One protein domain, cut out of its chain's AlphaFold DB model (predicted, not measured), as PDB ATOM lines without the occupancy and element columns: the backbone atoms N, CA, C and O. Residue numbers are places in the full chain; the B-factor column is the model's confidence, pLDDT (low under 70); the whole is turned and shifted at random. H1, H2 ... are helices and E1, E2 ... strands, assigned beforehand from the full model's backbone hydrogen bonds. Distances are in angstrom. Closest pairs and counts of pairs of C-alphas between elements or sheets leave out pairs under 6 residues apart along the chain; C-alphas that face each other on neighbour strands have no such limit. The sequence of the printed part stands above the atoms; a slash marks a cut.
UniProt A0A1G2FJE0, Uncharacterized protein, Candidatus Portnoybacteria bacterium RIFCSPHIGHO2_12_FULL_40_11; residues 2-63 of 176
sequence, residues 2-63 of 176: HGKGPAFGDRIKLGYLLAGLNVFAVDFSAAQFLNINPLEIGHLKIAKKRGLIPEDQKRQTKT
ATOM      1  N   HIS A   2     154.161  93.457 128.766       69.94
ATOM      2  CA  HIS A   2     154.954  92.429 129.443       69.94
ATOM      3  C   HIS A   2     155.109  91.200 128.537       69.94
ATOM      4  O   HIS A   2     154.309  91.001 127.629       69.94
ATOM      5  N   GLY A   3     156.120  90.361 128.758       74.44
ATOM      6  CA  GLY A   3     156.245  89.104 128.015       74.44
ATOM      7  C   GLY A   3     156.728  89.282 126.569       74.44
ATOM      8  O   GLY A   3     157.762  89.914 126.333       74.44
ATOM      9  N   LYS A   4     156.032  88.649 125.611       71.88
ATOM     10  CA  LYS A   4     156.472  88.343 124.229       71.88
ATOM     11  C   LYS A   4     156.590  89.562 123.280       71.88
ATOM     12  O   LYS A   4     156.214  89.492 122.110       71.88
ATOM     13  N   GLY A   5     157.149  90.673 123.747       74.25
ATOM     14  CA  GLY A   5     157.376  91.869 122.933       74.25
ATOM     15  C   GLY A   5     156.086  92.635 122.604       74.25
ATOM     16  O   GLY A   5     155.072  92.447 123.271       74.25
ATOM     17  N   PRO A   6     156.117  93.536 121.610       76.31
ATOM     18  CA  PRO A   6     155.001  94.441 121.355       76.31
ATOM     19  C   PRO A   6     153.789  93.780 120.686       76.31
ATOM     20  O   PRO A   6     152.662  94.193 120.932       76.31
ATOM     21  N   ALA A   7     154.004  92.751 119.862       77.44
ATOM     22  CA  ALA A   7     152.925  92.100 119.118       77.44
ATOM     23  C   ALA A   7     152.108  91.116 119.975       77.44
ATOM     24  O   ALA A   7     150.882  91.149 119.936       77.44
ATOM     25  N   PHE A   8     152.779  90.279 120.778       79.00
ATOM     26  CA  PHE A   8     152.136  89.197 121.549       79.00
ATOM     27  C   PHE A   8     152.324  89.323 123.063       79.00
ATOM     28  O   PHE A   8     152.077  88.372 123.803       79.00
ATOM     29  N   GLY A   9     152.857  90.448 123.532       76.38
ATOM     30  CA  GLY A   9     152.990  90.713 124.956       76.38
ATOM     31  C   GLY A   9     151.671  91.146 125.585       76.38
ATOM     32  O   GLY A   9     150.833  91.786 124.946       76.38
ATOM     33  N   ASP A  10     151.520  90.867 126.875       76.69
ATOM     34  CA  ASP A  10     150.358  91.304 127.634       76.69
ATOM     35  C   ASP A  10     150.357  92.828 127.770       76.69
ATOM     36  O   ASP A  10     151.374  93.480 128.069       76.69
ATOM     37  N   ARG A  11     149.190  93.431 127.530       74.44
ATOM     38  CA  ARG A  11     149.009  94.875 127.684       74.44
ATOM     39  C   ARG A  11     149.014  95.211 129.171       74.44
ATOM     40  O   ARG A  11     148.113  94.823 129.904       74.44
ATOM     41  N   ILE A  12     149.999  95.996 129.596       74.19
ATOM     42  CA  ILE A  12     149.998  96.600 130.929       74.19
ATOM     43  C   ILE A  12     149.169  97.879 130.824       74.19
ATOM     44  O   ILE A  12     149.570  98.816 130.131       74.19
ATOM     45  N   LYS A  13     148.001  97.909 131.473       73.69
ATOM     46  CA  LYS A  13     147.207  99.134 131.599       73.69
ATOM     47  C   LYS A  13     147.884 100.035 132.624       73.69
ATOM     48  O   LYS A  13     147.726  99.831 133.817       73.69
ATOM     49  N   LEU A  14     148.656 100.999 132.136       75.00
ATOM     50  CA  LEU A  14     149.285 102.002 132.990       75.00
ATOM     51  C   LEU A  14     148.273 103.088 133.382       75.00
ATOM     52  O   LEU A  14     148.285 103.525 134.515       75.00
ATOM     53  N   GLY A  15     147.375 103.491 132.473       75.19
ATOM     54  CA  GLY A  15     146.397 104.557 132.743       75.19
ATOM     55  C   GLY A  15     146.970 105.977 132.658       75.19
ATOM     56  O   GLY A  15     146.286 106.932 133.007       75.19
ATOM     57  N   TYR A  16     148.199 106.122 132.155       77.12
ATOM     58  CA  TYR A  16     148.910 107.396 132.057       77.12
ATOM     59  C   TYR A  16     149.208 107.766 130.603       77.12
ATOM     60  O   TYR A  16     149.516 106.899 129.782       77.12
ATOM     61  N   LEU A  17     149.165 109.067 130.311       81.00
ATOM     62  CA  LEU A  17     149.647 109.663 129.068       81.00
ATOM     63  C   LEU A  17     150.855 110.541 129.394       81.00
ATOM     64  O   LEU A  17     150.736 111.501 130.152       81.00
ATOM     65  N   LEU A  18     152.009 110.218 128.811       81.94
ATOM     66  CA  LEU A  18     153.190 111.072 128.869       81.94
ATOM     67  C   LEU A  18     153.266 111.868 127.568       81.94
ATOM     68  O   LEU A  18     153.328 111.288 126.486       81.94
ATOM     69  N   ALA A  19     153.262 113.193 127.679       85.88
ATOM     70  CA  ALA A  19     153.358 114.098 126.545       85.88
ATOM     71  C   ALA A  19     154.163 115.342 126.932       85.88
ATOM     72  O   ALA A  19     154.154 115.775 128.083       85.88
ATOM     73  N   GLY A  20     154.864 115.919 125.962       86.12
ATOM     74  CA  GLY A  20     155.657 117.124 126.156       86.12
ATOM     75  C   GLY A  20     156.249 117.614 124.843       86.12
ATOM     76  O   GLY A  20     156.314 116.875 123.865       86.12
ATOM     77  N   LEU A  21     156.692 118.871 124.830       87.94
ATOM     78  CA  LEU A  21     157.284 119.513 123.648       87.94
ATOM     79  C   LEU A  21     158.782 119.209 123.482       87.94
ATOM     80  O   LEU A  21     159.378 119.552 122.467       87.94
ATOM     81  N   ASN A  22     159.401 118.571 124.478       90.19
ATOM     82  CA  ASN A  22     160.811 118.205 124.468       90.19
ATOM     83  C   ASN A  22     160.959 116.687 124.627       90.19
ATOM     84  O   ASN A  22     160.587 116.130 125.661       90.19
ATOM     85  N   VAL A  23     161.537 116.039 123.614       92.62
ATOM     86  CA  VAL A  23     161.716 114.579 123.565       92.62
ATOM     87  C   VAL A  23     162.559 114.045 124.728       92.62
ATOM     88  O   VAL A  23     162.159 113.088 125.385       92.62
ATOM     89  N   PHE A  24     163.672 114.706 125.061       93.25
ATOM     90  CA  PHE A  24     164.554 114.269 126.144       93.25
ATOM     91  C   PHE A  24     163.871 114.354 127.499       93.25
ATOM     92  O   PHE A  24     164.122 113.534 128.372       93.25
ATOM     93  N   ALA A  25     163.012 115.348 127.681       89.94
ATOM     94  CA  ALA A  25     162.325 115.560 128.937       89.94
ATOM     95  C   ALA A  25     161.141 114.598 129.134       89.94
ATOM     96  O   ALA A  25     160.886 114.154 130.259       89.94
ATOM     97  N   VAL A  26     160.471 114.211 128.042       89.69
ATOM     98  CA  VAL A  26     159.488 113.116 128.042       89.69
ATOM     99  C   VAL A  26     160.173 111.798 128.401       89.69
ATOM    100  O   VAL A  26     159.735 111.140 129.341       89.69
ATOM    101  N   ASP A  27     161.288 111.458 127.750       92.12
ATOM    102  CA  ASP A  27     162.043 110.229 128.039       92.12
ATOM    103  C   ASP A  27     162.616 110.218 129.462       92.12
ATOM    104  O   ASP A  27     162.577 109.201 130.159       92.12
ATOM    105  N   PHE A  28     163.108 111.363 129.941       90.69
ATOM    106  CA  PHE A  28     163.584 111.523 131.314       90.69
ATOM    107  C   PHE A  28     162.465 111.289 132.332       90.69
ATOM    108  O   PHE A  28     162.664 110.595 133.329       90.69
ATOM    109  N   SER A  29     161.273 111.822 132.065       86.50
ATOM    110  CA  SER A  29     160.099 111.609 132.911       86.50
ATOM    111  C   SER A  29     159.584 110.172 132.830       86.50
ATOM    112  O   SER A  29     159.243 109.608 133.865       86.50
ATOM    113  N   ALA A  30     159.614 109.544 131.652       87.00
ATOM    114  CA  ALA A  30     159.272 108.137 131.471       87.00
ATOM    115  C   ALA A  30     160.213 107.214 132.261       87.00
ATOM    116  O   ALA A  30     159.754 106.287 132.922       87.00
ATOM    117  N   ALA A  31     161.520 107.491 132.248       87.25
ATOM    118  CA  ALA A  31     162.491 106.736 133.033       87.25
ATOM    119  C   ALA A  31     162.204 106.845 134.540       87.25
ATOM    120  O   ALA A  31     162.131 105.819 135.211       87.25
ATOM    121  N   GLN A  32     161.952 108.054 135.061       83.25
ATOM    122  CA  GLN A  32     161.612 108.223 136.482       83.25
ATOM    123  C   GLN A  32     160.284 107.567 136.846       83.25
ATOM    124  O   GLN A  32     160.193 106.932 137.889       83.25
ATOM    125  N   PHE A  33     159.288 107.667 135.968       79.50
ATOM    126  CA  PHE A  33     158.000 107.001 136.124       79.50
ATOM    127  C   PHE A  33     158.138 105.471 136.198       79.50
ATOM    128  O   PHE A  33     157.433 104.819 136.958       79.50
ATOM    129  N   LEU A  34     159.084 104.892 135.455       79.56
ATOM    130  CA  LEU A  34     159.404 103.462 135.500       79.56
ATOM    131  C   LEU A  34     160.367 103.084 136.641       79.56
ATOM    132  O   LEU A  34     160.887 101.969 136.640       79.56
ATOM    133  N   ASN A  35     160.637 103.988 137.591       79.81
ATOM    134  CA  ASN A  35     161.622 103.798 138.664       79.81
ATOM    135  C   ASN A  35     163.039 103.454 138.152       79.81
ATOM    136  O   ASN A  35     163.822 102.761 138.805       79.81
ATOM    137  N   ILE A  36     163.395 103.961 136.970       83.81
ATOM    138  CA  ILE A  36     164.727 103.861 136.372       83.81
ATOM    139  C   ILE A  36     165.436 105.194 136.589       83.81
ATOM    140  O   ILE A  36     164.911 106.249 136.236       83.81
ATOM    141  N   ASN A  37     166.660 105.166 137.119       86.81
ATOM    142  CA  ASN A  37     167.471 106.375 137.197       86.81
ATOM    143  C   ASN A  37     167.795 106.869 135.770       86.81
ATOM    144  O   ASN A  37     168.552 106.196 135.062       86.81
ATOM    145  N   PRO A  38     167.307 108.046 135.332       88.94
ATOM    146  CA  PRO A  38     167.514 108.509 133.959       88.94
ATOM    147  C   PRO A  38     168.987 108.726 133.612       88.94
ATOM    148  O   PRO A  38     169.366 108.683 132.447       88.94
ATOM    149  N   LEU A  39     169.846 108.951 134.611       90.50
ATOM    150  CA  LEU A  39     171.277 109.170 134.402       90.50
ATOM    151  C   LEU A  39     172.064 107.871 134.175       90.50
ATOM    152  O   LEU A  39     173.221 107.943 133.754       90.50
ATOM    153  N   GLU A  40     171.454 106.702 134.404       89.75
ATOM    154  CA  GLU A  40     171.986 105.412 133.933       89.75
ATOM    155  C   GLU A  40     171.828 105.268 132.410       89.75
ATOM    156  O   GLU A  40     172.576 104.530 131.769       89.75
ATOM    157  N   ILE A  41     170.897 106.011 131.805       90.69
ATOM    158  CA  ILE A  41     170.631 105.980 130.370       90.69
ATOM    159  C   ILE A  41     171.586 106.949 129.662       90.69
ATOM    160  O   ILE A  41     171.530 108.167 129.838       90.69
ATOM    161  N   GLY A  42     172.477 106.404 128.827       91.50
ATOM    162  CA  GLY A  42     173.587 107.157 128.232       91.50
ATOM    163  C   GLY A  42     173.167 108.408 127.453       91.50
ATOM    164  O   GLY A  42     173.760 109.471 127.642       91.50
ATOM    165  N   HIS A  43     172.123 108.317 126.623       93.25
ATOM    166  CA  HIS A  43     171.670 109.461 125.825       93.25
ATOM    167  C   HIS A  43     171.026 110.560 126.687       93.25
ATOM    168  O   HIS A  43     171.289 111.736 126.448       93.25
ATOM    169  N   LEU A  44     170.284 110.208 127.745       93.94
ATOM    170  CA  LEU A  44     169.707 111.181 128.682       93.94
ATOM    171  C   LEU A  44     170.775 111.859 129.537       93.94
ATOM    172  O   LEU A  44     170.720 113.066 129.765       93.94
ATOM    173  N   LYS A  45     171.803 111.112 129.954       94.19
ATOM    174  CA  LYS A  45     172.973 111.674 130.640       94.19
ATOM    175  C   LYS A  45     173.677 112.724 129.776       94.19
ATOM    176  O   LYS A  45     174.050 113.781 130.283       94.19
ATOM    177  N   ILE A  46     173.860 112.446 128.485       94.88
ATOM    178  CA  ILE A  46     174.457 113.396 127.535       94.88
ATOM    179  C   ILE A  46     173.530 114.595 127.315       94.88
ATOM    180  O   ILE A  46     174.001 115.728 127.357       94.88
ATOM    181  N   ALA A  47     172.227 114.366 127.132       94.38
ATOM    182  CA  ALA A  47     171.241 115.428 126.944       94.38
ATOM    183  C   ALA A  47     171.209 116.397 128.134       94.38
ATOM    184  O   ALA A  47     171.268 117.610 127.934       94.38
ATOM    185  N   LYS A  48     171.231 115.872 129.367       91.81
ATOM    186  CA  LYS A  48     171.320 116.685 130.585       91.81
ATOM    187  C   LYS A  48     172.603 117.514 130.626       91.81
ATOM    188  O   LYS A  48     172.544 118.711 130.868       91.81
ATOM    189  N   LYS A  49     173.760 116.903 130.337       94.69
ATOM    190  CA  LYS A  49     175.050 117.620 130.280       94.69
ATOM    191  C   LYS A  49     175.068 118.745 129.243       94.69
ATOM    192  O   LYS A  49     175.821 119.694 129.404       94.69
ATOM    193  N   ARG A  50     174.276 118.617 128.180       95.00
ATOM    194  CA  ARG A  50     174.140 119.617 127.115       95.00
ATOM    195  C   ARG A  50     173.034 120.646 127.380       95.00
ATOM    196  O   ARG A  50     172.768 121.447 126.496       95.00
ATOM    197  N   GLY A  51     172.367 120.606 128.537       92.81
ATOM    198  CA  GLY A  51     171.263 121.519 128.853       92.81
ATOM    199  C   GLY A  51     170.019 121.324 127.978       92.81
ATOM    200  O   GLY A  51     169.209 122.231 127.852       92.81
ATOM    201  N   LEU A  52     169.852 120.151 127.352       92.75
ATOM    202  CA  LEU A  52     168.723 119.869 126.451       92.75
ATOM    203  C   LEU A  52     167.443 119.460 127.194       92.75
ATOM    204  O   LEU A  52     166.413 119.236 126.559       92.75
ATOM    205  N   ILE A  53     167.513 119.326 128.519       89.75
ATOM    206  CA  ILE A  53     166.392 118.971 129.389       89.75
ATOM    207  C   ILE A  53     166.051 120.220 130.212       89.75
ATOM    208  O   ILE A  53     166.894 120.626 131.012       89.75
ATOM    209  N   PRO A  54     164.863 120.823 130.027       83.62
ATOM    210  CA  PRO A  54     164.448 121.995 130.793       83.62
ATOM    211  C   PRO A  54     164.371 121.680 132.292       83.62
ATOM    212  O   PRO A  54     163.885 120.612 132.672       83.62
ATOM    213  N   GLU A  55     164.838 122.595 133.144       72.00
ATOM    214  CA  GLU A  55     164.793 122.434 134.608       72.00
ATOM    215  C   GLU A  55     163.415 122.776 135.198       72.00
ATOM    216  O   GLU A  55     163.037 122.265 136.249       72.00
ATOM    217  N   ASP A  56     162.636 123.596 134.497       62.91
ATOM    218  CA  ASP A  56     161.377 124.207 134.926       62.91
ATOM    219  C   ASP A  56     160.129 123.367 134.601       62.91
ATOM    220  O   ASP A  56     159.000 123.865 134.608       62.91
ATOM    221  N   GLN A  57     160.296 122.071 134.321       62.09
ATOM    222  CA  GLN A  57     159.166 121.224 133.963       62.09
ATOM    223  C   GLN A  57     158.170 121.090 135.118       62.09
ATOM    224  O   GLN A  57     158.383 120.347 136.079       62.09
ATOM    225  N   LYS A  58     157.017 121.752 134.969       53.16
ATOM    226  CA  LYS A  58     155.820 121.508 135.777       53.16
ATOM    227  C   LYS A  58     155.371 120.062 135.590       53.16
ATOM    228  O   LYS A  58     154.629 119.731 134.668       53.16
ATOM    229  N   ARG A  59     155.812 119.190 136.491       57.00
ATOM    230  CA  ARG A  59     155.281 117.838 136.624       57.00
ATOM    231  C   ARG A  59     153.911 117.889 137.267       57.00
ATOM    232  O   ARG A  59     153.791 117.917 138.485       57.00
ATOM    233  N   GLN A  60     152.864 117.856 136.452       52.47
ATOM    234  CA  GLN A  60     151.581 117.354 136.931       52.47
ATOM    235  C   GLN A  60     151.635 115.828 136.930       52.47
ATOM    236  O   GLN A  60     151.152 115.160 136.021       52.47
ATOM    237  N   THR A  61     152.278 115.267 137.944       53.94
ATOM    238  CA  THR A  61     152.238 113.833 138.212       53.94
ATOM    239  C   THR A  61     151.141 113.567 139.234       53.94
ATOM    240  O   THR A  61     151.346 113.729 140.432       53.94
ATOM    241  N   LYS A  62     149.967 113.128 138.764       47.25
ATOM    242  CA  LYS A  62     149.243 112.096 139.515       47.25
ATOM    243  C   LYS A  62     150.065 110.837 139.289       47.25
ATOM    244  O   LYS A  62     150.063 110.322 138.182       47.25
ATOM    245  N   THR A  63     150.865 110.433 140.255       50.72
ATOM    246  CA  THR A  63     151.620 109.180 140.189       50.72
ATOM    247  C   THR A  63     151.106 108.308 141.308       50.72
ATOM    248  O   THR A  63     151.350 108.603 142.472       50.72
TER     249      THR A  63
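This is residues 2 to 63 of the 176 residues of an uncharacterized protein of Candidatus Portnoybacteria bacterium RIFCSPHIGHO2_12_FULL_40_11 (UniProt A0A1G2FJE0). Two helices, H2 and H3, set steeply to each other, form a small body, from which residues 9 to 22 reach as an arm to E1 and H1, where residues 4 to 9 stick out. Residues 50 to 63 run back past H2. The 62 printed residues hold E1, H1, H2, H3 in that order, mostly helix, with under half in named elements; the whole is loose, radius of gyration of the C-alphas 13.5 A, spanning 38 by 26 by 19 A.

H2, residues 23 to 33, measures 15.1 A from C-alpha 23 at (161.716, 114.579, 123.565). H3, residues 42 to 49, measures 10.8 A, ending at C-alpha 49 (175.050, 117.620, 130.280). H1 is residues 5 to 8, E1 residues 2 to 4.

H2 and H3 touch, closest at the C-alphas of Phe 24 and Leu 44, 6.5 A, a steep tilt of 68 degrees, only just short of about perpendicular, opposite ways. H1 is apart from both. E1 pairs with no named strand and meets H1 only through their link. Every O i to N i+4 pair is within hydrogen-bond range in H2 and H3; H1 is too short for one.

C-alphas 8 and 56 are farthest apart, 38.6 A. The printed part has no cut. H1 to H2 is a long link. Residues 2 and 56 to 63 have pLDDT under 70.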